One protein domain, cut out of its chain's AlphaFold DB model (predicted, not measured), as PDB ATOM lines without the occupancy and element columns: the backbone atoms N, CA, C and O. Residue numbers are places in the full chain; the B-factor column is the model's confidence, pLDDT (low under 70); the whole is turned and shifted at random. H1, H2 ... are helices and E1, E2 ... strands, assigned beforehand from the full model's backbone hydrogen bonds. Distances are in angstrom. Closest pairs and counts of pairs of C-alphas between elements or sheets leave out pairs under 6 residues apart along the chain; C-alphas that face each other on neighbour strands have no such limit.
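What this domain is: This is residues 36 to 225 of the 925 residues of an uncharacterized protein of Roseburia sp. AF42-8 (UniProt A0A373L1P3). From E5 to E18 the chain winds in stacked turns, a small solenoid with three walls of strands: E5, E8, E11, E14 and the later parts of E16 and E18 make one wall, E6, E9, E12, E15 and E17 the second, and E7, E10, E13 and the first parts of E16 and E18 the third. At the E5 end E4, E2 and E3 extend the first wall, E1 extends the third beside E7, and the short helix H1 sits near E6, so that E1, E3 and H1 help close this end. The printed part has 190 residues with one named helix and eighteen named strands, in the order E1, E2, H1, then E3 to E18 by number. The first and third walls join in one branched sheet, mixed, and the second is a sheet of order E6, E9, E12, E15, E17, all parallel. The class is mostly strand, and the whole is compact, with a radius of gyration of the C-alphas of 15.6 A and spans of 47 by 33 by 32 A.

How they stand to each other: Begin in the branched sheet at E16, residues 188 to 199, which bends by 144 degrees at residue 191. On one side of it find two parallel neighbours within hydrogen-bond range: E13, residues 162 to 164, with N 164 and O 189 at 2.8 A, and E14, residues 167 to 171, with N 198 and O 170 at 2.8 A. On the other side is the parallel edge strand E18, residues 212 to 222, which bends by 131 degrees at residue 215; N 219 and O 195 are 2.8 A apart. From E14 step through parallel neighbours to E11, residues 143 to 149, E8, residues 116 to 121, and E5, residues 93 to 97, finding N 146 and O 169 at 2.9 A, N 119 and O 145 at 2.8 A, and N 94 and O 118 at 2.8 A. E5 forms a hairpin with E4, residues 84 to 88, where N 86 and O 95 are 2.9 A apart. Antiparallel neighbours follow: E2, residues 51 to 55, with N 53 and O 85 at 2.9 A, then the edge strand E3, residues 72 to 75, with N 54 and O 73 at 3.0 A. From E13 step to the parallel E10, residues 135 to 138, and E7, residues 110 to 113, then to the antiparallel edge strand E1, residues 40 to 43; look for N 137 and O 163 at 2.8 A, N 112 and O 136 at 3.0 A, and N 42 and O 111 at 2.9 A. This twisted sheet forms a sandwich, two sheets face to face, with E6, residues 100 to 104, E9, residues 125 to 129, E12, residues 153 to 157, E15, residues 176 to 180, and E17, residues 202 to 205; the facing parts are 9.3 A centre to centre, their strands at 54 degrees. In this second sheet find N 102 and O 126 at 2.8 A, N 127 and O 154 at 2.9 A, N 155 and O 177 at 2.8 A, and N 178 and O 203 at 2.9 A. H1, residues 67 to 70, only grazes both sheets; its closest C-alphas to E6 are those of Arg 68 and Thr 104, 5.0 A. H1 is too short for an O i to N i+4 pair, and its one O i to N i+3 pair is within range.

Where its parts are: Find C-alpha 40 at (31.109, 19.976, -1.406), where E1 begins. E16 starts at C-alpha 188, (40.239, 17.116, -20.240), and measures 16.9 A from first to last C-alpha; E18 measures 17.8 A and ends at C-alpha 222, (27.513, 9.177, -30.123). E8 measures 16.7 A and E11 16.1 A.

The domain as a whole: The C-alphas farthest apart are those of Ser 61 and Gly 225, 49.6 A. The printed part has no cut. Look at residues 56 to 66 for the long link, E2 to H1. Mean pLDDT of the printed part is 91.3; residue 36 and residues 59 to 65 are under 70.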
ATOM      1  N   ASP A  36      29.385   6.674  -2.068       61.00
ATOM      2  CA  ASP A  36      28.390   7.688  -2.465       61.00
ATOM      3  C   ASP A  36      28.373   8.880  -1.487       61.00
ATOM      4  O   ASP A  36      27.442   9.098  -0.712       61.00
ATOM      5  N   THR A  37      29.468   9.632  -1.502       74.31
ATOM      6  CA  THR A  37      29.796  10.722  -0.593       74.31
ATOM      7  C   THR A  37      29.399  12.021  -1.288       74.31
ATOM      8  O   THR A  37      29.964  12.324  -2.346       74.31
ATOM      9  N   PRO A  38      28.428  12.787  -0.756       84.94
ATOM     10  CA  PRO A  38      27.999  14.037  -1.371       84.94
ATOM     11  C   PRO A  38      29.159  15.033  -1.451       84.94
ATOM     12  O   PRO A  38      29.757  15.375  -0.430       84.94
ATOM     13  N   ALA A  39      29.482  15.510  -2.656       90.69
ATOM     14  CA  ALA A  39      30.525  16.513  -2.827       90.69
ATOM     15  C   ALA A  39      30.179  17.844  -2.144       90.69
ATOM     16  O   ALA A  39      29.040  18.317  -2.176       90.69
ATOM     17  N   SER A  40      31.207  18.537  -1.654       93.94
ATOM     18  CA  SER A  40      31.109  19.976  -1.406       93.94
ATOM     19  C   SER A  40      31.194  20.715  -2.745       93.94
ATOM     20  O   SER A  40      32.237  20.698  -3.407       93.94
ATOM     21  N   VAL A  41      30.088  21.338  -3.160       96.81
ATOM     22  CA  VAL A  41      29.957  22.012  -4.461       96.81
ATOM     23  C   VAL A  41      29.950  23.530  -4.286       96.81
ATOM     24  O   VAL A  41      29.227  24.085  -3.454       96.81
ATOM     25  N   GLN A  42      30.742  24.217  -5.105       96.44
ATOM     26  CA  GLN A  42      30.807  25.674  -5.173       96.44
ATOM     27  C   GLN A  42      30.679  26.126  -6.628       96.44
ATOM     28  O   GLN A  42      31.394  25.635  -7.499       96.44
ATOM     29  N   ILE A  43      29.794  27.089  -6.888       95.69
ATOM     30  CA  ILE A  43      29.696  27.772  -8.179       95.69
ATOM     31  C   ILE A  43      30.295  29.168  -8.020       95.69
ATOM     32  O   ILE A  43      29.835  29.947  -7.189       95.69
ATOM     33  N   GLY A  44      31.342  29.491  -8.783       92.81
ATOM     34  CA  GLY A  44      32.097  30.731  -8.600       92.81
ATOM     35  C   GLY A  44      32.605  30.890  -7.163       92.81
ATOM     36  O   GLY A  44      33.379  30.073  -6.675       92.81
ATOM     37  N   SER A  45      32.175  31.946  -6.467       91.50
ATOM     38  CA  SER A  45      32.418  32.122  -5.027       91.50
ATOM     39  C   SER A  45      31.322  31.535  -4.124       91.50
ATOM     40  O   SER A  45      31.507  31.481  -2.909       91.50
ATOM     41  N   THR A  46      30.177  31.126  -4.672       94.06
ATOM     42  CA  THR A  46      28.976  30.720  -3.928       94.06
ATOM     43  C   THR A  46      28.991  29.219  -3.627       94.06
ATOM     44  O   THR A  46      28.773  28.396  -4.514       94.06
ATOM     45  N   THR A  47      29.232  28.841  -2.368       95.94
ATOM     46  CA  THR A  47      29.027  27.456  -1.897       95.94
ATOM     47  C   THR A  47      27.538  27.114  -1.933       95.94
ATOM     48  O   THR A  47      26.702  27.944  -1.557       95.94
ATOM     49  N   LEU A  48      27.197  25.912  -2.399       97.19
ATOM     50  CA  LEU A  48      25.809  25.484  -2.530       97.19
ATOM     51  C   LEU A  48      25.281  24.833  -1.240       97.19
ATOM     52  O   LEU A  48      25.968  24.091  -0.545       97.19
ATOM     53  N   GLU A  49      24.022  25.130  -0.935       96.00
ATOM     54  CA  GLU A  49      23.243  24.671   0.217       96.00
ATOM     55  C   GLU A  49      21.829  24.368  -0.287       96.00
ATOM     56  O   GLU A  49      21.345  25.119  -1.136       96.00
ATOM     57  N   THR A  50      21.128  23.359   0.242       97.25
ATOM     58  CA  THR A  50      19.856  22.868  -0.333       97.25
ATOM     59  C   THR A  50      18.845  23.983  -0.656       97.25
ATOM     60  O   THR A  50      18.539  24.816   0.206       97.25
ATOM     61  N   GLY A  51      18.362  24.046  -1.901       97.12
ATOM     62  CA  GLY A  51      17.415  25.056  -2.397       97.12
ATOM     63  C   GLY A  51      17.665  25.532  -3.838       97.12
ATOM     64  O   GLY A  51      18.488  24.980  -4.565       97.12
ATOM     65  N   TRP A  52      16.939  26.579  -4.235       97.06
ATOM     66  CA  TRP A  52      16.895  27.122  -5.599       97.06
ATOM     67  C   TRP A  52      17.979  28.174  -5.880       97.06
ATOM     68  O   TRP A  52      18.243  29.043  -5.044       97.06
ATOM     69  N   TYR A  53      18.554  28.153  -7.085       96.75
ATOM     70  CA  TYR A  53      19.567  29.110  -7.540       96.75
ATOM     71  C   TYR A  53      19.331  29.555  -8.987       96.75
ATOM     72  O   TYR A  53      19.028  28.741  -9.860       96.75
ATOM     73  N   VAL A  54      19.551  30.844  -9.255       94.56
ATOM     74  CA  VAL A  54      19.484  31.461 -10.591       94.56
ATOM     75  C   VAL A  54      20.851  32.008 -11.004       94.56
ATOM     76  O   VAL A  54      21.710  32.248 -10.151       94.56
ATOM     77  N   LYS A  55      21.059  32.256 -12.305       90.88
ATOM     78  CA  LYS A  55      22.244  32.977 -12.805       90.88
ATOM     79  C   LYS A  55      22.396  34.319 -12.077       90.88
ATOM     80  O   LYS A  55      21.438  35.086 -11.995       90.88
ATOM     81  N   ALA A  56      23.588  34.604 -11.551       86.50
ATOM     82  CA  ALA A  56      23.800  35.784 -10.717       86.50
ATOM     83  C   ALA A  56      23.594  37.095 -11.493       86.50
ATOM     84  O   ALA A  56      24.029  37.230 -12.640       86.50
ATOM     85  N   VAL A  57      23.009  38.092 -10.826       82.69
ATOM     86  CA  VAL A  57      22.784  39.441 -11.378       82.69
ATOM     87  C   VAL A  57      23.400  40.519 -10.485       82.69
ATOM     88  O   VAL A  57      23.525  40.356  -9.269       82.69
ATOM     89  N   ASP A  58      23.856  41.626 -11.075       77.31
ATOM     90  CA  ASP A  58      24.418  42.728 -10.287       77.31
ATOM     91  C   ASP A  58      23.288  43.456  -9.544       77.31
ATOM     92  O   ASP A  58      22.302  43.898 -10.135       77.31
ATOM     93  N   SER A  59      23.405  43.524  -8.215       66.50
ATOM     94  CA  SER A  59      22.312  43.977  -7.353       66.50
ATOM     95  C   SER A  59      22.128  45.499  -7.442       66.50
ATOM     96  O   SER A  59      23.126  46.222  -7.361       66.50
ATOM     97  N   PRO A  60      20.889  46.033  -7.512       64.00
ATOM     98  CA  PRO A  60      20.648  47.479  -7.597       64.00
ATOM     99  C   PRO A  60      21.262  48.309  -6.456       64.00
ATOM    100  O   PRO A  60      21.493  49.504  -6.620       64.00
ATOM    101  N   SER A  61      21.524  47.689  -5.301       64.12
ATOM    102  CA  SER A  61      22.150  48.313  -4.129       64.12
ATOM    103  C   SER A  61      23.684  48.276  -4.133       64.12
ATOM    104  O   SER A  61      24.300  49.000  -3.350       64.12
ATOM    105  N   ILE A  62      24.312  47.476  -5.004       59.69
ATOM    106  CA  ILE A  62      25.772  47.404  -5.176       59.69
ATOM    107  C   ILE A  62      26.102  47.443  -6.684       59.69
ATOM    108  O   ILE A  62      26.437  46.411  -7.267       59.69
ATOM    109  N   PRO A  63      26.010  48.618  -7.343       54.91
ATOM    110  CA  PRO A  63      26.308  48.746  -8.765       54.91
ATOM    111  C   PRO A  63      27.806  48.553  -9.024       54.91
ATOM    112  O   PRO A  63      28.633  49.413  -8.721       54.91
ATOM    113  N   GLY A  64      28.160  47.403  -9.583       62.59
ATOM    114  CA  GLY A  64      29.535  47.008  -9.856       62.59
ATOM    115  C   GLY A  64      29.600  45.513 -10.159       62.59
ATOM    116  O   GLY A  64      28.670  44.796  -9.810       62.59
ATOM    117  N   PRO A  65      30.676  45.031 -10.802       66.44
ATOM    118  CA  PRO A  65      30.699  43.720 -11.444       66.44
ATOM    119  C   PRO A  65      30.966  42.595 -10.431       66.44
ATOM    120  O   PRO A  65      32.060  42.025 -10.384       66.44
ATOM    121  N   ALA A  66      29.977  42.304  -9.590       72.62
ATOM    122  CA  ALA A  66      30.054  41.338  -8.499       72.62
ATOM    123  C   ALA A  66      29.455  39.976  -8.891       72.62
ATOM    124  O   ALA A  66      29.956  38.935  -8.464       72.62
ATOM    125  N   ALA A  67      28.420  39.960  -9.733       77.38
ATOM    126  CA  ALA A  67      27.753  38.753 -10.215       77.38
ATOM    127  C   ALA A  67      28.711  37.814 -10.961       77.38
ATOM    128  O   ALA A  67      28.710  36.611 -10.713       77.38
ATOM    129  N   ARG A  68      29.625  38.376 -11.768       76.62
ATOM    130  CA  ARG A  68      30.656  37.642 -12.534       76.62
ATOM    131  C   ARG A  68      31.646  36.821 -11.688       76.62
ATOM    132  O   ARG A  68      32.468  36.094 -12.251       76.62
ATOM    133  N   TYR A  69      31.621  37.002 -10.366       83.88
ATOM    134  CA  TYR A  69      32.389  36.228  -9.392       83.88
ATOM    135  C   TYR A  69      31.510  35.254  -8.599       83.88
ATOM    136  O   TYR A  69      31.974  34.163  -8.284       83.88
ATOM    137  N   ARG A  70      30.247  35.611  -8.316       86.94
ATOM    138  CA  ARG A  70      29.282  34.729  -7.632       86.94
ATOM    139  C   ARG A  70      28.789  33.586  -8.517       86.94
ATOM    140  O   ARG A  70      28.558  32.501  -8.004       86.94
ATOM    141  N   GLY A  71      28.635  33.813  -9.823       88.38
ATOM    142  CA  GLY A  71      28.122  32.830 -10.789       88.38
ATOM    143  C   GLY A  71      26.614  32.586 -10.656       88.38
ATOM    144  O   GLY A  71      25.875  32.803 -11.614       88.38
ATOM    145  N   VAL A  72      26.149  32.224  -9.457       93.50
ATOM    146  CA  VAL A  72      24.729  32.066  -9.098       93.50
ATOM    147  C   VAL A  72      24.355  32.812  -7.817       93.50
ATOM    148  O   VAL A  72      25.184  33.003  -6.923       93.50
ATOM    149  N   ASP A  73      23.083  33.197  -7.738       92.31
ATOM    150  CA  ASP A  73      22.424  33.754  -6.557       92.31
ATOM    151  C   ASP A  73      21.345  32.784  -6.051       92.31
ATOM    152  O   ASP A  73      20.586  32.224  -6.844       92.31
ATOM    153  N   LYS A  74      21.265  32.590  -4.728       94.06
ATOM    154  CA  LYS A  74      20.232  31.752  -4.100       94.06
ATOM    155  C   LYS A  74      18.910  32.511  -3.994       94.06
ATOM    156  O   LYS A  74      18.902  33.663  -3.560       94.06
ATOM    157  N   VAL A  75      17.801  31.849  -4.311       92.88
ATOM    158  CA  VAL A  75      16.438  32.389  -4.182       92.88
ATOM    159  C   VAL A  75      15.597  31.547  -3.214       92.88
ATOM    160  O   VAL A  75      15.932  30.402  -2.910       92.88
ATOM    161  N   GLY A  76      14.548  32.150  -2.647       89.31
ATOM    162  CA  GLY A  76      13.742  31.528  -1.585       89.31
ATOM    163  C   GLY A  76      12.641  30.582  -2.077       89.31
ATOM    164  O   GLY A  76      12.208  29.719  -1.320       89.31
ATOM    165  N   GLU A  77      12.210  30.739  -3.327       92.31
ATOM    166  CA  GLU A  77      11.080  30.040  -3.953       92.31
ATOM    167  C   GLU A  77      11.466  29.626  -5.388       92.31
ATOM    168  O   GLU A  77      12.484  30.085  -5.913       92.31
ATOM    169  N   GLU A  78      10.687  28.737  -6.005       94.69
ATOM    170  CA  GLU A  78      10.934  28.223  -7.360       94.69
ATOM    171  C   GLU A  78      10.763  29.339  -8.418       94.69
ATOM    172  O   GLU A  78       9.743  30.033  -8.399       94.69
ATOM    173  N   PRO A  79      11.723  29.565  -9.340       92.56
ATOM    174  CA  PRO A  79      11.608  30.648 -10.319       92.56
ATOM    175  C   PRO A  79      10.528  30.403 -11.385       92.56
ATOM    176  O   PRO A  79      10.588  29.440 -12.146       92.56
ATOM    177  N   GLU A  80       9.597  31.351 -11.531       86.75
ATOM    178  CA  GLU A  80       8.527  31.297 -12.545       86.75
ATOM    179  C   GLU A  80       9.035  31.348 -14.003       86.75
ATOM    180  O   GLU A  80       8.298  31.013 -14.931       86.75
ATOM    181  N   SER A  81      10.267  31.817 -14.244       87.19
ATOM    182  CA  SER A  81      10.851  31.914 -15.589       87.19
ATOM    183  C   SER A  81      12.382  32.009 -15.579       87.19
ATOM    184  O   SER A  81      12.991  32.382 -14.577       87.19
ATOM    185  N   GLY A  82      12.997  31.706 -16.728       87.94
ATOM    186  CA  GLY A  82      14.452  31.683 -16.913       87.94
ATOM    187  C   GLY A  82      15.090  30.330 -16.582       87.94
ATOM    188  O   GLY A  82      14.407  29.393 -16.168       87.94
ATOM    189  N   GLY A  83      16.402  30.226 -16.805       93.88
ATOM    190  CA  GLY A  83      17.214  29.075 -16.404       93.88
ATOM    191  C   GLY A  83      17.546  29.098 -14.917       93.88
ATOM    192  O   GLY A  83      17.947  30.139 -14.385       93.88
ATOM    193  N   TYR A  84      17.391  27.955 -14.253       96.12
ATOM    194  CA  TYR A  84      17.697  27.799 -12.835       96.12
ATOM    195  C   TYR A  84      18.095  26.365 -12.482       96.12
ATOM    196  O   TYR A  84      17.924  25.428 -13.265       96.12
ATOM    197  N   ILE A  85      18.632  26.198 -11.274       97.75
ATOM    198  CA  ILE A  85      18.923  24.889 -10.688       97.75
ATOM    199  C   ILE A  85      18.253  24.746  -9.322       97.75
ATOM    200  O   ILE A  85      18.161  25.706  -8.552       97.75
ATOM    201  N   TYR A  86      17.844  23.524  -9.000       97.62
ATOM    202  CA  TYR A  86      17.728  23.079  -7.616       97.62
ATOM    203  C   TYR A  86      19.038  22.399  -7.224       97.62
ATOM    204  O   TYR A  86      19.578  21.617  -8.007       97.62
ATOM    205  N   PHE A  87      19.544  22.672  -6.026       98.25
ATOM    206  CA  PHE A  87      20.607  21.877  -5.425       98.25
ATOM    207  C   PHE A  87      20.075  21.159  -4.188       98.25
ATOM    208  O   PHE A  87      19.436  21.784  -3.341       98.25
ATOM    209  N   ASP A  88      20.381  19.872  -4.062       96.81
ATOM    210  CA  ASP A  88      20.277  19.115  -2.820       96.81
ATOM    211  C   ASP A  88      21.680  18.794  -2.302       96.81
ATOM    212  O   ASP A  88      22.456  18.101  -2.958       96.81
ATOM    213  N   LYS A  89      21.999  19.292  -1.107       94.31
ATOM    214  CA  LYS A  89      23.292  19.095  -0.455       94.31
ATOM    215  C   LYS A  89      23.449  17.710   0.174       94.31
ATOM    216  O   LYS A  89      24.576  17.228   0.241       94.31
ATOM    217  N   ASP A  90      22.361  17.057   0.581       91.94
ATOM    218  CA  ASP A  90      22.434  15.748   1.249       91.94
ATOM    219  C   ASP A  90      22.707  14.605   0.250       91.94
ATOM    220  O   ASP A  90      23.148  13.527   0.645       91.94
ATOM    221  N   THR A  91      22.512  14.856  -1.051       92.50
ATOM    222  CA  THR A  91      22.877  13.954  -2.161       92.50
ATOM    223  C   THR A  91      23.890  14.554  -3.147       92.50
ATOM    224  O   THR A  91      24.306  13.874  -4.082       92.50
ATOM    225  N   ALA A  92      24.277  15.824  -2.963       95.19
ATOM    226  CA  ALA A  92      25.032  16.639  -3.923       95.19
ATOM    227  C   ALA A  92      24.453  16.597  -5.355       95.19
ATOM    228  O   ALA A  92      25.184  16.543  -6.348       95.19
ATOM    229  N   THR A  93      23.121  16.629  -5.461       96.75
ATOM    230  CA  THR A  93      22.401  16.622  -6.740       96.75
ATOM    231  C   THR A  93      22.096  18.045  -7.196       96.75
ATOM    232  O   THR A  93      21.452  18.809  -6.481       96.75
ATOM    233  N   MET A  94      22.504  18.390  -8.415       98.06
ATOM    234  CA  MET A  94      22.097  19.590  -9.141       98.06
ATOM    235  C   MET A  94      21.068  19.207 -10.214       98.06
ATOM    236  O   MET A  94      21.401  18.525 -11.184       98.06
ATOM    237  N   THR A  95      19.822  19.648 -10.061       97.94
ATOM    238  CA  THR A  95      18.759  19.452 -11.060       97.94
ATOM    239  C   THR A  95      18.571  20.728 -11.871       97.94
ATOM    240  O   THR A  95      18.353  21.794 -11.297       97.94
ATOM    241  N   VAL A  96      18.676  20.628 -13.198       97.88
ATOM    242  CA  VAL A  96      18.690  21.755 -14.140       97.88
ATOM    243  C   VAL A  96      17.325  21.929 -14.805       97.88
ATOM    244  O   VAL A  96      16.777  20.990 -15.392       97.88
ATOM    245  N   TYR A  97      16.804  23.155 -14.749       95.75
ATOM    246  CA  TYR A  97      15.505  23.548 -15.284       95.75
ATOM    247  C   TYR A  97      15.670  24.701 -16.281       95.75
ATOM    248  O   TYR A  97      16.290  25.722 -15.971       95.75
ATOM    249  N   ASN A  98      15.077  24.546 -17.470       94.44
ATOM    250  CA  ASN A  98      15.239  25.451 -18.617       94.44
ATOM    251  C   ASN A  98      16.727  25.678 -18.988       94.44
ATOM    252  O   ASN A  98      17.597  24.897 -18.611       94.44
ATOM    253  N   ASP A  99      17.032  26.716 -19.767       94.06
ATOM    254  CA  ASP A  99      18.391  26.967 -20.266       94.06
ATOM    255  C   ASP A  99      19.247  27.696 -19.218       94.06
ATOM    256  O   ASP A  99      19.190  28.921 -19.083       94.06
ATOM    257  N   MET A 100      20.040  26.938 -18.457       95.88
ATOM    258  CA  MET A 100      20.917  27.447 -17.404       95.88
ATOM    259  C   MET A 100      22.325  27.761 -17.929       95.88
ATOM    260  O   MET A 100      22.964  26.939 -18.584       95.88
ATOM    261  N   GLU A 101      22.852  28.931 -17.561       94.75
ATOM    262  CA  GLU A 101      24.207  29.368 -17.915       94.75
ATOM    263  C   GLU A 101      24.998  29.783 -16.664       94.75
ATOM    264  O   GLU A 101      24.651  30.751 -15.982       94.75
ATOM    265  N   ILE A 102      26.097  29.078 -16.395       94.06
ATOM    266  CA  ILE A 102      27.051  29.358 -15.318       94.06
ATOM    267  C   ILE A 102      28.329  29.929 -15.943       94.06
ATOM    268  O   ILE A 102      29.091  29.207 -16.582       94.06
ATOM    269  N   ALA A 103      28.603  31.217 -15.740       89.19
ATOM    270  CA  ALA A 103      29.790  31.876 -16.290       89.19
ATOM    271  C   ALA A 103      30.517  32.708 -15.226       89.19
ATOM    272  O   ALA A 103      29.896  33.510 -14.523       89.19
ATOM    273  N   THR A 104      31.840  32.553 -15.122       84.00
ATOM    274  CA  THR A 104      32.670  33.313 -14.171       84.00
ATOM    275  C   THR A 104      33.955  33.840 -14.806       84.00
ATOM    276  O   THR A 104      34.469  33.318 -15.798       84.00
ATOM    277  N   SER A 105      34.491  34.912 -14.217       76.06
ATOM    278  CA  SER A 105      35.714  35.602 -14.670       76.06
ATOM    279  C   SER A 105      36.734  35.803 -13.540       76.06
ATOM    280  O   SER A 105      37.415  36.825 -13.452       76.06
ATOM    281  N   GLY A 106      36.827  34.812 -12.649       77.44
ATOM    282  CA  GLY A 106      37.770  34.784 -11.531       77.44
ATOM    283  C   GLY A 106      37.889  33.373 -10.947       77.44
ATOM    284  O   GLY A 106      38.685  32.592 -11.464       77.44
ATOM    285  N   PRO A 107      37.106  33.020  -9.908       83.00
ATOM    286  CA  PRO A 107      37.032  31.642  -9.418       83.00
ATOM    287  C   PRO A 107      36.483  30.702 -10.504       83.00
ATOM    288  O   PRO A 107      35.809  31.159 -11.431       83.00
ATOM    289  N   ASN A 108      36.757  29.400 -10.385       91.19
ATOM    290  CA  ASN A 108      36.251  28.379 -11.312       91.19
ATOM    291  C   ASN A 108      34.708  28.445 -11.395       91.19
ATOM    292  O   ASN A 108      34.071  28.634 -10.353       91.19
ATOM    293  N   PRO A 109      34.085  28.277 -12.578       94.75
ATOM    294  CA  PRO A 109      32.631  28.250 -12.712       94.75
ATOM    295  C   PRO A 109      31.981  27.178 -11.839       94.75
ATOM    296  O   PRO A 109      31.036  27.494 -11.126       94.75
ATOM    297  N   VAL A 110      32.525  25.956 -11.829       96.88
ATOM    298  CA  VAL A 110      32.130  24.875 -10.914       96.88
ATOM    299  C   VAL A 110      33.373  24.295 -10.239       96.88
ATOM    300  O   VAL A 110      34.331  23.897 -10.903       96.88
ATOM    301  N   THR A 111      33.357  24.214  -8.910       96.31
ATOM    302  CA  THR A 111      34.324  23.452  -8.111       96.31
ATOM    303  C   THR A 111      33.593  22.346  -7.358       96.31
ATOM    304  O   THR A 111      32.607  22.608  -6.669       96.31
ATOM    305  N   VAL A 112      34.093  21.119  -7.479       95.50
ATOM    306  CA  VAL A 112      33.596  19.923  -6.784       95.50
ATOM    307  C   VAL A 112      34.710  19.450  -5.862       95.50
ATOM    308  O   VAL A 112      35.838  19.307  -6.325       95.50
ATOM    309  N   THR A 113      34.437  19.241  -4.575       93.31
ATOM    310  CA  THR A 113      35.458  18.830  -3.595       93.31
ATOM    311  C   THR A 113      35.034  17.564  -2.862       93.31
ATOM    312  O   THR A 113      33.928  17.526  -2.322       93.31
ATOM    313  N   ASP A 114      35.929  16.572  -2.838       82.56
ATOM    314  CA  ASP A 114      35.851  15.336  -2.040       82.56
ATOM    315  C   ASP A 114      34.479  14.624  -2.062       82.56
ATOM    316  O   ASP A 114      33.863  14.386  -1.024       82.56
ATOM    317  N   GLY A 115      34.002  14.270  -3.260       87.75
ATOM    318  CA  GLY A 115      32.790  13.468  -3.450       87.75
ATOM    319  C   GLY A 115      32.243  13.509  -4.879       87.75
ATOM    320  O   GLY A 115      32.876  14.054  -5.789       87.75
ATOM    321  N   ASN A 116      31.031  12.984  -5.057       90.38
ATOM    322  CA  ASN A 116      30.306  12.992  -6.332       90.38
ATOM    323  C   ASN A 116      29.371  14.217  -6.426       90.38
ATOM    324  O   ASN A 116      28.617  14.483  -5.492       90.38
ATOM    325  N   LEU A 117      29.374  14.924  -7.561       95.62
ATOM    326  CA  LEU A 117      28.297  15.831  -7.992       95.62
ATOM    327  C   LEU A 117      27.418  15.096  -9.012       95.62
ATOM    328  O   LEU A 117      27.911  14.707 -10.071       95.62
ATOM    329  N   THR A 118      26.124  14.953  -8.717       96.31
ATOM    330  CA  THR A 118      25.138  14.373  -9.646       96.31
ATOM    331  C   THR A 118      24.403  15.480 -10.405       96.31
ATOM    332  O   THR A 118      23.828  16.366  -9.781       96.31
ATOM    333  N   ILE A 119      24.372  15.438 -11.737       97.88
ATOM    334  CA  ILE A 119      23.641  16.392 -12.592       97.88
ATOM    335  C   ILE A 119      22.395  15.711 -13.177       97.88
ATOM    336  O   ILE A 119      22.476  14.594 -13.674       97.88
ATOM    337  N   SER A 120      21.237  16.370 -13.117       97.75
ATOM    338  CA  SER A 120      19.931  15.785 -13.471       97.75
ATOM    339  C   SER A 120      18.983  16.798 -14.121       97.75
ATOM    340  O   SER A 120      19.223  18.003 -14.051       97.75
ATOM    341  N   GLY A 121      17.891  16.332 -14.734       97.00
ATOM    342  CA  GLY A 121      16.824  17.190 -15.263       97.00
ATOM    343  C   GLY A 121      16.893  17.466 -16.770       97.00
ATOM    344  O   GLY A 121      17.764  16.980 -17.487       97.00
ATOM    345  N   ALA A 122      15.924  18.236 -17.267       95.50
ATOM    346  CA  ALA A 122      15.707  18.422 -18.705       95.50
ATOM    347  C   ALA A 122      16.243  19.748 -19.274       95.50
ATOM    348  O   ALA A 122      16.194  19.955 -20.486       95.50
ATOM    349  N   GLY A 123      16.723  20.655 -18.420       96.12
ATOM    350  CA  GLY A 123      17.270  21.941 -18.840       96.12
ATOM    351  C   GLY A 123      18.625  21.828 -19.543       96.12
ATOM    352  O   GLY A 123      19.449  20.990 -19.182       96.12
ATOM    353  N   ASN A 124      18.884  22.688 -20.532       97.81
ATOM    354  CA  ASN A 124      20.212  22.791 -21.136       97.81
ATOM    355  C   ASN A 124      21.189  23.415 -20.132       97.81
ATOM    356  O   ASN A 124      20.863  24.421 -19.501       97.81
ATOM    357  N   LEU A 125      22.400  22.867 -20.016       98.06
ATOM    358  CA  LEU A 125      23.429  23.372 -19.109       98.06
ATOM    359  C   LEU A 125      24.630  23.898 -19.901       98.06
ATOM    360  O   LEU A 125      25.314  23.140 -20.586       98.06
ATOM    361  N   THR A 126      24.899  25.198 -19.773       97.50
ATOM    362  CA  THR A 126      26.104  25.854 -20.302       97.50
ATOM    363  C   THR A 126      27.017  26.296 -19.160       97.50
ATOM    364  O   THR A 126      26.573  27.007 -18.259       97.50
ATOM    365  N   VAL A 127      28.299  25.929 -19.200       96.69
ATOM    366  CA  VAL A 127      29.308  26.320 -18.197       96.69
ATOM    367  C   VAL A 127      30.527  26.952 -18.884       96.69
ATOM    368  O   VAL A 127      31.086  26.368 -19.809       96.69
ATOM    369  N   THR A 128      30.958  28.139 -18.445       93.88
ATOM    370  CA  THR A 128      31.942  28.974 -19.167       93.88
ATOM    371  C   THR A 128      33.039  29.527 -18.252       93.88
ATOM    372  O   THR A 128      32.788  30.404 -17.418       93.88
ATOM    373  N   GLY A 129      34.276  29.048 -18.433       90.44
ATOM    374  CA  GLY A 129      35.475  29.468 -17.694       90.44
ATOM    375  C   GLY A 129      36.299  30.530 -18.427       90.44
ATOM    376  O   GLY A 129      37.003  30.231 -19.390       90.44
ATOM    377  N   THR A 130      36.265  31.787 -17.965       86.44
ATOM    378  CA  THR A 130      36.965  32.879 -18.682       86.44
ATOM    379  C   THR A 130      38.492  32.820 -18.534       86.44
ATOM    380  O   THR A 130      39.194  33.211 -19.462       86.44
ATOM    381  N   TYR A 131      39.014  32.363 -17.388       86.06
ATOM    382  CA  TYR A 131      40.457  32.366 -17.061       86.06
ATOM    383  C   TYR A 131      40.900  31.152 -16.216       86.06
ATOM    384  O   TYR A 131      41.974  31.166 -15.618       86.06
ATOM    385  N   SER A 132      40.048  30.135 -16.108       90.38
ATOM    386  CA  SER A 132      40.152  29.038 -15.142       90.38
ATOM    387  C   SER A 132      39.407  27.805 -15.665       90.38
ATOM    388  O   SER A 132      38.537  27.970 -16.528       90.38
ATOM    389  N   PRO A 133      39.717  26.586 -15.178       92.94
ATOM    390  CA  PRO A 133      38.995  25.381 -15.570       92.94
ATOM    391  C   PRO A 133      37.495  25.513 -15.321       92.94
ATOM    392  O   PRO A 133      37.087  25.971 -14.253       92.94
ATOM    393  N   ALA A 134      36.676  25.122 -16.299       94.50
ATOM    394  CA  ALA A 134      35.225  25.276 -16.206       94.50
ATOM    395  C   ALA A 134      34.630  24.358 -15.121       94.50
ATOM    396  O   ALA A 134      33.821  24.811 -14.307       94.50
ATOM    397  N   PHE A 135      35.122  23.116 -15.052       95.62
ATOM    398  CA  PHE A 135      35.000  22.227 -13.898       95.62
ATOM    399  C   PHE A 135      36.376  22.002 -13.261       95.62
ATOM    400  O   PHE A 135      37.315  21.562 -13.924       95.62
ATOM    401  N   ASN A 136      36.488  22.265 -11.959       95.25
ATOM    402  CA  ASN A 136      37.677  21.978 -11.160       95.25
ATOM    403  C   ASN A 136      37.337  20.955 -10.066       95.25
ATOM    404  O   ASN A 136      36.658  21.281  -9.089       95.25
ATOM    405  N   LEU A 137      37.811  19.723 -10.233       94.00
ATOM    406  CA  LEU A 137      37.542  18.595  -9.348       94.00
ATOM    407  C   LEU A 137      38.703  18.471  -8.346       94.00
ATOM    408  O   LEU A 137      39.807  18.037  -8.675       94.00
ATOM    409  N   SER A 138      38.468  18.938  -7.124       90.44
ATOM    410  CA  SER A 138      39.468  19.056  -6.067       90.44
ATOM    411  C   SER A 138      39.460  17.822  -5.164       90.44
ATOM    412  O   SER A 138      38.436  17.489  -4.570       90.44
ATOM    413  N   GLY A 139      40.618  17.171  -5.040       82.62
ATOM    414  CA  GLY A 139      40.765  15.883  -4.354       82.62
ATOM    415  C   GLY A 139      40.770  14.698  -5.328       82.62
ATOM    416  O   GLY A 139      40.226  14.765  -6.429       82.62
ATOM    417  N   THR A 140      41.406  13.592  -4.936       77.69
ATOM    418  CA  THR A 140      41.619  12.409  -5.800       77.69
ATOM    419  C   THR A 140      40.402  11.490  -5.925       77.69
ATOM    420  O   THR A 140      40.499  10.453  -6.572       77.69
ATOM    421  N   GLY A 141      39.284  11.834  -5.279       81.81
ATOM    422  CA  GLY A 141      37.999  11.133  -5.385       81.81
ATOM    423  C   GLY A 141      36.859  12.017  -5.895       81.81
ATOM    424  O   GLY A 141      35.709  11.595  -5.848       81.81
ATOM    425  N   ALA A 142      37.147  13.250  -6.330       90.50
ATOM    426  CA  ALA A 142      36.123  14.162  -6.825       90.50
ATOM    427  C   ALA A 142      35.633  13.745  -8.222       90.50
ATOM    428  O   ALA A 142      36.440  13.450  -9.113       90.50
ATOM    429  N   ALA A 143      34.312  13.758  -8.409       92.44
ATOM    430  CA  ALA A 143      33.665  13.299  -9.631       92.44
ATOM    431  C   ALA A 143      32.453  14.146 -10.039       92.44
ATOM    432  O   ALA A 143      31.757  14.718  -9.198       92.44
ATOM    433  N   VAL A 144      32.158  14.149 -11.339       95.62
ATOM    434  CA  VAL A 144      30.868  14.583 -11.896       95.62
ATOM    435  C   VAL A 144      30.234  13.393 -12.603       95.62
ATOM    436  O   VAL A 144      30.911  12.711 -13.371       95.62
ATOM    437  N   VAL A 145      28.952  13.156 -12.340       95.50
ATOM    438  CA  VAL A 145      28.129  12.139 -13.007       95.50
ATOM    439  C   VAL A 145      26.791  12.757 -13.419       95.50
ATOM    440  O   VAL A 145      26.273  13.612 -12.698       95.50
ATOM    441  N   THR A 146      26.188  12.341 -14.531       96.56
ATOM    442  CA  THR A 146      24.760  12.602 -14.778       96.56
ATOM    443  C   THR A 146      23.881  11.474 -14.244       96.56
ATOM    444  O   THR A 146      24.313  10.338 -14.049       96.56
ATOM    445  N   LYS A 147      22.612  11.798 -14.001       95.25
ATOM    446  CA  LYS A 147      21.532  10.846 -13.764       95.25
ATOM    447  C   LYS A 147      20.220  11.484 -14.200       95.25
ATOM    448  O   LYS A 147      19.903  12.579 -13.742       95.25
ATOM    449  N   ASP A 148      19.453  10.802 -15.048       94.31
ATOM    450  CA  ASP A 148      18.163  11.296 -15.552       94.31
ATOM    451  C   ASP A 148      18.277  12.729 -16.142       94.31
ATOM    452  O   ASP A 148      17.423  13.592 -15.919       94.31
ATOM    453  N   PHE A 149      19.384  13.003 -16.848       97.50
ATOM    454  CA  PHE A 149      19.663  14.276 -17.518       97.50
ATOM    455  C   PHE A 149      19.401  14.148 -19.024       97.50
ATOM    456  O   PHE A 149      19.871  13.206 -19.658       97.50
ATOM    457  N   THR A 150      18.639  15.078 -19.604       97.38
ATOM    458  CA  THR A 150      18.210  15.002 -21.020       97.38
ATOM    459  C   THR A 150      18.536  16.250 -21.843       97.38
ATOM    460  O   THR A 150      18.247  16.284 -23.041       97.38
ATOM    461  N   GLY A 151      19.095  17.288 -21.214       97.25
ATOM    462  CA  GLY A 151      19.466  18.544 -21.867       97.25
ATOM    463  C   GLY A 151      20.807  18.475 -22.602       97.25
ATOM    464  O   GLY A 151      21.610  17.560 -22.408       97.25
ATOM    465  N   ASN A 152      21.084  19.477 -23.434       98.19
ATOM    466  CA  ASN A 152      22.414  19.666 -24.013       98.19
ATOM    467  C   ASN A 152      23.413  20.060 -22.910       98.19
ATOM    468  O   ASN A 152      23.093  20.872 -22.036       98.19
ATOM    469  N   PHE A 153      24.631  19.522 -22.978       98.31
ATOM    470  CA  PHE A 153      25.708  19.781 -22.023       98.31
ATOM    471  C   PHE A 153      26.863  20.500 -22.727       98.31
ATOM    472  O   PHE A 153      27.681  19.873 -23.406       98.31
ATOM    473  N   LYS A 154      26.934  21.827 -22.584       98.19
ATOM    474  CA  LYS A 154      27.991  22.648 -23.186       98.19
ATOM    475  C   LYS A 154      28.935  23.203 -22.125       98.19
ATOM    476  O   LYS A 154      28.522  23.893 -21.200       98.19
ATOM    477  N   VAL A 155      30.230  22.972 -22.301       97.25
ATOM    478  CA  VAL A 155      31.280  23.495 -21.428       97.25
ATOM    479  C   VAL A 155      32.354  24.163 -22.277       97.25
ATOM    480  O   VAL A 155      32.873  23.568 -23.221       97.25
ATOM    481  N   THR A 156      32.685  25.412 -21.953       95.31
ATOM    482  CA  THR A 156      33.662  26.220 -22.695       95.31
ATOM    483  C   THR A 156      34.703  26.834 -21.762       95.31
ATOM    484  O   THR A 156      34.403  27.161 -20.611       95.31
ATOM    485  N   SER A 157      35.943  26.985 -22.230       93.19
ATOM    486  CA  SER A 157      37.038  27.514 -21.411       93.19
ATOM    487  C   SER A 157      38.134  28.201 -22.233       93.19
ATOM    488  O   SER A 157      38.432  27.797 -23.353       93.19
ATOM    489  N   ASN A 158      38.803  29.202 -21.653       90.88
ATOM    490  CA  ASN A 158      40.108  29.688 -22.143       90.88
ATOM    491  C   ASN A 158      41.299  28.979 -21.455       90.88
ATOM    492  O   ASN A 158      42.449  29.380 -21.615       90.88
ATOM    493  N   SER A 159      41.015  27.952 -20.655       91.44
ATOM    494  CA  SER A 159      41.947  27.067 -19.950       91.44
ATOM    495  C   SER A 159      41.535  25.612 -20.244       91.44
ATOM    496  O   SER A 159      40.877  25.357 -21.255       91.44
ATOM    497  N   ASN A 160      41.861  24.645 -19.389       92.62
ATOM    498  CA  ASN A 160      41.256  23.311 -19.469       92.62
ATOM    499  C   ASN A 160      39.721  23.410 -19.331       92.62
ATOM    500  O   ASN A 160      39.198  24.355 -18.732       92.62
ATOM    501  N   VAL A 161      38.973  22.455 -19.880       94.88
ATOM    502  CA  VAL A 161      37.511  22.381 -19.697       94.88
ATOM    503  C   VAL A 161      37.200  21.668 -18.375       94.88
ATOM    504  O   VAL A 161      36.408  22.168 -17.577       94.88
ATOM    505  N   ILE A 162      37.902  20.567 -18.099       94.44
ATOM    506  CA  ILE A 162      37.864  19.799 -16.847       94.44
ATOM    507  C   ILE A 162      39.296  19.684 -16.308       94.44
ATOM    508  O   ILE A 162      40.217  19.419 -17.081       94.44
ATOM    509  N   ASN A 163      39.484  19.876 -15.000       94.00
ATOM    510  CA  ASN A 163      40.779  19.741 -14.329       94.00
ATOM    511  C   ASN A 163      40.659  19.020 -12.973       94.00
ATOM    512  O   ASN A 163      39.880  19.449 -12.121       94.00
ATOM    513  N   GLY A 164      41.491  18.000 -12.749       91.50
ATOM    514  CA  GLY A 164      41.586  17.230 -11.503       91.50
ATOM    515  C   GLY A 164      40.561  16.094 -11.389       91.50
ATOM    516  O   GLY A 164      39.827  15.808 -12.328       91.50
ATOM    517  N   GLY A 165      40.496  15.449 -10.221       89.19
ATOM    518  CA  GLY A 165      39.517  14.396  -9.927       89.19
ATOM    519  C   GLY A 165      39.772  13.045 -10.609       89.19
ATOM    520  O   GLY A 165      40.824  12.801 -11.211       89.19
ATOM    521  N   SER A 166      38.791  12.149 -10.467       88.00
ATOM    522  CA  SER A 166      38.894  10.726 -10.832       88.00
ATOM    523  C   SER A 166      37.771  10.194 -11.729       88.00
ATOM    524  O   SER A 166      37.899   9.086 -12.256       88.00
ATOM    525  N   ARG A 167      36.670  10.931 -11.924       91.44
ATOM    526  CA  ARG A 167      35.596  10.532 -12.852       91.44
ATOM    527  C   ARG A 167      34.854  11.738 -13.427       91.44
ATOM    528  O   ARG A 167      34.483  12.645 -12.685       91.44
ATOM    529  N   PHE A 168      34.599  11.720 -14.731       95.06
ATOM    530  CA  PHE A 168      33.733  12.692 -15.397       95.06
ATOM    531  C   PHE A 168      32.821  11.964 -16.389       95.06
ATOM    532  O   PHE A 168      33.275  11.505 -17.434       95.06
ATOM    533  N   GLU A 169      31.551  11.813 -16.024       96.31
ATOM    534  CA  GLU A 169      30.585  10.951 -16.707       96.31
ATOM    535  C   GLU A 169      29.334  11.750 -17.078       96.31
ATOM    536  O   GLU A 169      28.586  12.185 -16.205       96.31
ATOM    537  N   ILE A 170      29.124  11.973 -18.373       97.88
ATOM    538  CA  ILE A 170      27.990  12.726 -18.912       97.88
ATOM    539  C   ILE A 170      27.260  11.828 -19.907       97.88
ATOM    540  O   ILE A 170      27.644  11.749 -21.069       97.88
ATOM    541  N   ASP A 171      26.203  11.169 -19.445       97.50
ATOM    542  CA  ASP A 171      25.175  10.548 -20.283       97.50
ATOM    543  C   ASP A 171      23.979  11.503 -20.444       97.50
ATOM    544  O   ASP A 171      23.503  12.083 -19.458       97.50
ATOM    545  N   THR A 172      23.525  11.716 -21.682       97.62
ATOM    546  CA  THR A 172      22.373  12.566 -22.020       97.62
ATOM    547  C   THR A 172      21.764  12.228 -23.384       97.62
ATOM    548  O   THR A 172      22.438  11.796 -24.315       97.62
ATOM    549  N   THR A 173      20.475  12.525 -23.556       95.62
ATOM    550  CA  THR A 173      19.811  12.540 -24.874       95.62
ATOM    551  C   THR A 173      20.094  13.806 -25.699       95.62
ATOM    552  O   THR A 173      19.608  13.919 -26.826       95.62
ATOM    553  N   GLY A 174      20.815  14.785 -25.141       96.50
ATOM    554  CA  GLY A 174      21.217  16.029 -25.804       96.50
ATOM    555  C   GLY A 174      22.607  15.973 -26.451       96.50
ATOM    556  O   GLY A 174      23.313  14.968 -26.393       96.50
ATOM    557  N   ASP A 175      23.015  17.075 -27.077       97.38
ATOM    558  CA  ASP A 175      24.370  17.261 -27.604       97.38
ATOM    559  C   ASP A 175      25.355  17.600 -26.462       97.38
ATOM    560  O   ASP A 175      25.087  18.461 -25.619       97.38
ATOM    561  N   ILE A 176      26.524  16.955 -26.463       98.00
ATOM    562  CA  ILE A 176      27.675  17.249 -25.599       98.00
ATOM    563  C   ILE A 176      28.667  18.113 -26.384       98.00
ATOM    564  O   ILE A 176      29.007  17.821 -27.533       98.00
ATOM    565  N   THR A 177      29.159  19.190 -25.774       97.44
ATOM    566  CA  THR A 177      30.135  20.105 -26.385       97.44
ATOM    567  C   THR A 177      31.186  20.537 -25.368       97.44
ATOM    568  O   THR A 177      30.859  21.253 -24.424       97.44
ATOM    569  N   LEU A 178      32.446  20.146 -25.571       96.56
ATOM    570  CA  LEU A 178      33.597  20.535 -24.749       96.56
ATOM    571  C   LEU A 178      34.588  21.351 -25.596       96.56
ATOM    572  O   LEU A 178      35.265  20.818 -26.475       96.56
ATOM    573  N   GLU A 179      34.683  22.655 -25.351       94.81
ATOM    574  CA  GLU A 179      35.495  23.577 -26.158       94.81
ATOM    575  C   GLU A 179      36.551  24.283 -25.302       94.81
ATOM    576  O   GLU A 179      36.203  25.033 -24.389       94.81
ATOM    577  N   THR A 180      37.840  24.126 -25.627       91.50
ATOM    578  CA  THR A 180      38.858  25.087 -25.177       91.50
ATOM    579  C   THR A 180      39.320  25.989 -26.317       91.50
ATOM    580  O   THR A 180      39.517  25.542 -27.445       91.50
ATOM    581  N   ALA A 181      39.509  27.271 -26.012       89.75
ATOM    582  CA  ALA A 181      40.204  28.226 -26.872       89.75
ATOM    583  C   ALA A 181      41.729  28.241 -26.628       89.75
ATOM    584  O   ALA A 181      42.457  28.960 -27.314       89.75
ATOM    585  N   SER A 182      42.226  27.475 -25.649       89.19
ATOM    586  CA  SER A 182      43.650  27.411 -25.317       89.19
ATOM    587  C   SER A 182      44.445  26.625 -26.360       89.19
ATOM    588  O   SER A 182      44.103  25.500 -26.718       89.19
ATOM    589  N   THR A 183      45.567  27.188 -26.805       90.38
ATOM    590  CA  THR A 183      46.566  26.490 -27.632       90.38
ATOM    591  C   THR A 183      47.606  25.731 -26.801       90.38
ATOM    592  O   THR A 183      48.482  25.081 -27.365       90.38
ATOM    593  N   SER A 184      47.520  25.797 -25.467       89.94
ATOM    594  CA  SER A 184      48.460  25.174 -24.525       89.94
ATOM    595  C   SER A 184      47.752  24.530 -23.325       89.94
ATOM    596  O   SER A 184      48.265  24.567 -22.206       89.94
ATOM    597  N   SER A 185      46.525  24.045 -23.522       89.31
ATOM    598  CA  SER A 185      45.749  23.327 -22.506       89.31
ATOM    599  C   SER A 185      44.807  22.345 -23.189       89.31
ATOM    600  O   SER A 185      44.152  22.684 -24.170       89.31
ATOM    601  N   GLU A 186      44.747  21.137 -22.659       91.88
ATOM    602  CA  GLU A 186      43.888  20.037 -23.081       91.88
ATOM    603  C   GLU A 186      42.462  20.303 -22.569       91.88
ATOM    604  O   GLU A 186      42.308  20.806 -21.447       91.88
ATOM    605  N   PRO A 187      41.395  19.970 -23.314       92.75
ATOM    606  CA  PRO A 187      40.042  20.017 -22.774       92.75
ATOM    607  C   PRO A 187      39.892  19.221 -21.472       92.75
ATOM    608  O   PRO A 187      39.291  19.732 -20.528       92.75
ATOM    609  N   ILE A 188      40.453  18.014 -21.382       95.38
ATOM    610  CA  ILE A 188      40.239  17.116 -20.240       95.38
ATOM    611  C   ILE A 188      41.565  16.805 -19.536       95.38
ATOM    612  O   ILE A 188      42.476  16.245 -20.136       95.38
ATOM    613  N   VAL A 189      41.671  17.129 -18.247       93.19
ATOM    614  CA  VAL A 189      42.821  16.756 -17.409       93.19
ATOM    615  C   VAL A 189      42.319  16.141 -16.108       93.19
ATOM    616  O   VAL A 189      41.666  16.820 -15.320       93.19
ATOM    617  N   LEU A 190      42.627  14.865 -15.860       89.44
ATOM    618  CA  LEU A 190      42.338  14.177 -14.589       89.44
ATOM    619  C   LEU A 190      43.642  13.875 -13.829       89.44
ATOM    620  O   LEU A 190      44.730  13.971 -14.394       89.44
ATOM    621  N   SER A 191      43.565  13.497 -12.545       80.69
ATOM    622  CA  SER A 191      44.758  13.009 -11.821       80.69
ATOM    623  C   SER A 191      45.052  11.530 -12.095       80.69
ATOM    624  O   SER A 191      46.210  11.142 -12.221       80.69
ATOM    625  N   SER A 192      43.994  10.721 -12.162       71.94
ATOM    626  CA  SER A 192      43.946   9.352 -12.696       71.94
ATOM    627  C   SER A 192      42.480   8.926 -12.653       71.94
ATOM    628  O   SER A 192      41.890   8.956 -11.569       71.94
ATOM    629  N   GLY A 193      41.856   8.580 -13.780       84.50
ATOM    630  CA  GLY A 193      40.399   8.433 -13.774       84.50
ATOM    631  C   GLY A 193      39.730   7.972 -15.062       84.50
ATOM    632  O   GLY A 193      40.386   7.663 -16.056       84.50
ATOM    633  N   VAL A 194      38.399   7.933 -15.015       91.94
ATOM    634  CA  VAL A 194      37.520   7.528 -16.122       91.94
ATOM    635  C   VAL A 194      36.760   8.736 -16.662       91.94
ATOM    636  O   VAL A 194      36.202   9.522 -15.898       91.94
ATOM    637  N   VAL A 195      36.709   8.860 -17.982       96.38
ATOM    638  CA  VAL A 195      35.885   9.834 -18.698       96.38
ATOM    639  C   VAL A 195      34.903   9.055 -19.562       96.38
ATOM    640  O   VAL A 195      35.335   8.211 -20.345       96.38
ATOM    641  N   ASP A 196      33.610   9.343 -19.445       96.94
ATOM    642  CA  ASP A 196      32.578   8.756 -20.305       96.94
ATOM    643  C   ASP A 196      31.615   9.851 -20.774       96.94
ATOM    644  O   ASP A 196      31.048  10.582 -19.960       96.94
ATOM    645  N   LEU A 197      31.482  10.025 -22.088       97.56
ATOM    646  CA  LEU A 197      30.640  11.048 -22.706       97.56
ATOM    647  C   LEU A 197      29.682  10.366 -23.685       97.56
ATOM    648  O   LEU A 197      30.074  10.031 -24.803       97.56
ATOM    649  N   SER A 198      28.437  10.170 -23.262       97.62
ATOM    650  CA  SER A 198      27.358   9.537 -24.020       97.62
ATOM    651  C   SER A 198      26.305  10.577 -24.395       97.62
ATOM    652  O   SER A 198      25.701  11.212 -23.533       97.62
ATOM    653  N   GLY A 199      26.121  10.806 -25.696       96.62
ATOM    654  CA  GLY A 199      25.290  11.902 -26.188       96.62
ATOM    655  C   GLY A 199      24.645  11.667 -27.549       96.62
ATOM    656  O   GLY A 199      24.947  10.720 -28.286       96.62
ATOM    657  N   LYS A 200      23.778  12.607 -27.927       95.94
ATOM    658  CA  LYS A 200      23.255  12.741 -29.291       95.94
ATOM    659  C   LYS A 200      24.396  13.000 -30.274       95.94
ATOM    660  O   LYS A 200      24.577  12.231 -31.217       95.94
ATOM    661  N   LYS A 201      25.210  14.020 -29.989       95.19
ATOM    662  CA  LYS A 201      26.496  14.335 -30.633       95.19
ATOM    663  C   LYS A 201      27.541  14.668 -29.583       95.19
ATOM    664  O   LYS A 201      27.195  15.229 -28.548       95.19
ATOM    665  N   VAL A 202      28.809  14.378 -29.860       95.12
ATOM    666  CA  VAL A 202      29.931  14.680 -28.963       95.12
ATOM    667  C   VAL A 202      30.958  15.529 -29.708       95.12
ATOM    668  O   VAL A 202      31.747  15.033 -30.509       95.12
ATOM    669  N   THR A 203      30.938  16.837 -29.453       94.56
ATOM    670  CA  THR A 203      31.877  17.802 -30.046       94.56
ATOM    671  C   THR A 203      32.989  18.123 -29.055       94.56
ATOM    672  O   THR A 203      32.710  18.615 -27.963       94.56
ATOM    673  N   ILE A 204      34.250  17.897 -29.436       94.38
ATOM    674  CA  ILE A 204      35.418  18.268 -28.624       94.38
ATOM    675  C   ILE A 204      36.365  19.134 -29.461       94.38
ATOM    676  O   ILE A 204      36.793  18.722 -30.536       94.38
ATOM    677  N   THR A 205      36.705  20.328 -28.967       92.88
ATOM    678  CA  THR A 205      37.654  21.250 -29.620       92.88
ATOM    679  C   THR A 205      38.918  21.401 -28.780       92.88
ATOM    680  O   THR A 205      38.856  21.927 -27.670       92.88
ATOM    681  N   ALA A 206      40.058  20.969 -29.333       92.12
ATOM    682  CA  ALA A 206      41.371  20.952 -28.683       92.12
ATOM    683  C   ALA A 206      42.459  21.636 -29.552       92.12
ATOM    684  O   ALA A 206      43.162  20.956 -30.302       92.12
ATOM    685  N   PRO A 207      42.643  22.970 -29.480       90.12
ATOM    686  CA  PRO A 207      43.606  23.699 -30.319       90.12
ATOM    687  C   PRO A 207      45.084  23.374 -30.038       90.12
ATOM    688  O   PRO A 207      45.933  23.632 -30.888       90.12
ATOM    689  N   CYS A 208      45.402  22.793 -28.878       88.12
ATOM    690  CA  CYS A 208      46.713  22.204 -28.567       88.12
ATOM    691  C   CYS A 208      46.987  20.879 -29.319       88.12
ATOM    692  O   CYS A 208      48.135  20.441 -29.412       88.12
ATOM    693  N   GLY A 209      45.942  20.245 -29.864       87.62
ATOM    694  CA  GLY A 209      46.004  18.984 -30.603       87.62
ATOM    695  C   GLY A 209      45.869  17.704 -29.769       87.62
ATOM    696  O   GLY A 209      45.966  16.635 -30.369       87.62
ATOM    697  N   MET A 210      45.634  17.806 -28.454       93.06
ATOM    698  CA  MET A 210      45.404  16.696 -27.513       93.06
ATOM    699  C   MET A 210      44.081  16.917 -26.758       93.06
ATOM    700  O   MET A 210      43.846  18.002 -26.226       93.06
ATOM    701  N   ILE A 211      43.212  15.905 -26.715       94.12
ATOM    702  CA  ILE A 211      41.897  15.963 -26.055       94.12
ATOM    703  C   ILE A 211      42.011  15.753 -24.542       94.12
ATOM    704  O   ILE A 211      41.358  16.468 -23.778       94.12
ATOM    705  N   ASP A 212      42.828  14.791 -24.119       94.69
ATOM    706  CA  ASP A 212      42.909  14.339 -22.734       94.69
ATOM    707  C   ASP A 212      44.348  14.114 -22.247       94.69
ATOM    708  O   ASP A 212      45.222  13.717 -23.017       94.69
ATOM    709  N   SER A 213      44.575  14.316 -20.947       92.31
ATOM    710  CA  SER A 213      45.761  13.822 -20.242       92.31
ATOM    711  C   SER A 213      45.433  13.379 -18.807       92.31
ATOM    712  O   SER A 213      44.466  13.837 -18.193       92.31
ATOM    713  N   GLY A 214      46.217  12.436 -18.271       87.19
ATOM    714  CA  GLY A 214      45.991  11.870 -16.930       87.19
ATOM    715  C   GLY A 214      44.764  10.949 -16.818       87.19
ATOM    716  O   GLY A 214      44.296  10.665 -15.716       87.19
ATOM    717  N   VAL A 215      44.228  10.478 -17.948       91.88
ATOM    718  CA  VAL A 215      43.046   9.606 -18.024       91.88
ATOM    719  C   VAL A 215      43.467   8.133 -18.151       91.88
ATOM    720  O   VAL A 215      44.417   7.794 -18.848       91.88
ATOM    721  N   SER A 216      42.760   7.223 -17.483       93.44
ATOM    722  CA  SER A 216      42.978   5.769 -17.596       93.44
ATOM    723  C   SER A 216      42.046   5.135 -18.634       93.44
ATOM    724  O   SER A 216      42.465   4.276 -19.411       93.44
ATOM    725  N   THR A 217      40.797   5.601 -18.696       95.31
ATOM    726  CA  THR A 217      39.806   5.163 -19.689       95.31
ATOM    727  C   THR A 217      39.031   6.364 -20.210       95.31
ATOM    728  O   THR A 217      38.440   7.093 -19.414       95.31
ATOM    729  N   LEU A 218      39.013   6.545 -21.530       96.81
ATOM    730  CA  LEU A 218      38.195   7.535 -22.229       96.81
ATOM    731  C   LEU A 218      37.181   6.819 -23.128       96.81
ATOM    732  O   LEU A 218      37.561   6.185 -24.112       96.81
ATOM    733  N   ASN A 219      35.900   6.957 -22.818       97.75
ATOM    734  CA  ASN A 219      34.788   6.460 -23.617       97.75
ATOM    735  C   ASN A 219      34.040   7.648 -24.245       97.75
ATOM    736  O   ASN A 219      33.643   8.575 -23.543       97.75
ATOM    737  N   LEU A 220      33.834   7.620 -25.564       97.69
ATOM    738  CA  LEU A 220      32.998   8.581 -26.289       97.69
ATOM    739  C   LEU A 220      31.902   7.813 -27.040       97.69
ATOM    740  O   LEU A 220      32.212   7.035 -27.944       97.69
ATOM    741  N   THR A 221      30.636   8.042 -26.689       96.94
ATOM    742  CA  THR A 221      29.461   7.421 -27.314       96.94
ATOM    743  C   THR A 221      28.584   8.477 -27.991       96.94
ATOM    744  O   THR A 221      28.108   9.416 -27.359       96.94
ATOM    745  N   GLN A 222      28.344   8.308 -29.292       95.69
ATOM    746  CA  GLN A 222      27.513   9.177 -30.123       95.69
ATOM    747  C   GLN A 222      26.369   8.387 -30.776       95.69
ATOM    748  O   GLN A 222      26.559   7.246 -31.207       95.69
ATOM    749  N   THR A 223      25.188   9.004 -30.877       94.88
ATOM    750  CA  THR A 223      23.975   8.353 -31.407       94.88
ATOM    751  C   THR A 223      23.415   8.958 -32.702       94.88
ATOM    752  O   THR A 223      22.682   8.261 -33.400       94.88
ATOM    753  N   GLU A 224      23.809  10.175 -33.104       94.38
ATOM    754  CA  GLU A 224      23.452  10.791 -34.397       94.38
ATOM    755  C   GLU A 224      24.655  11.394 -35.147       94.38
ATOM    756  O   GLU A 224      25.386  12.228 -34.616       94.38
ATOM    757  N   GLY A 225      24.780  11.088 -36.444       93.44
ATOM    758  CA  GLY A 225      25.762  11.709 -37.342       93.44
ATOM    759  C   GLY A 225      27.196  11.210 -37.142       93.44
ATOM    760  O   GLY A 225      27.446  10.294 -36.364       93.44
TER     761      GLY A 225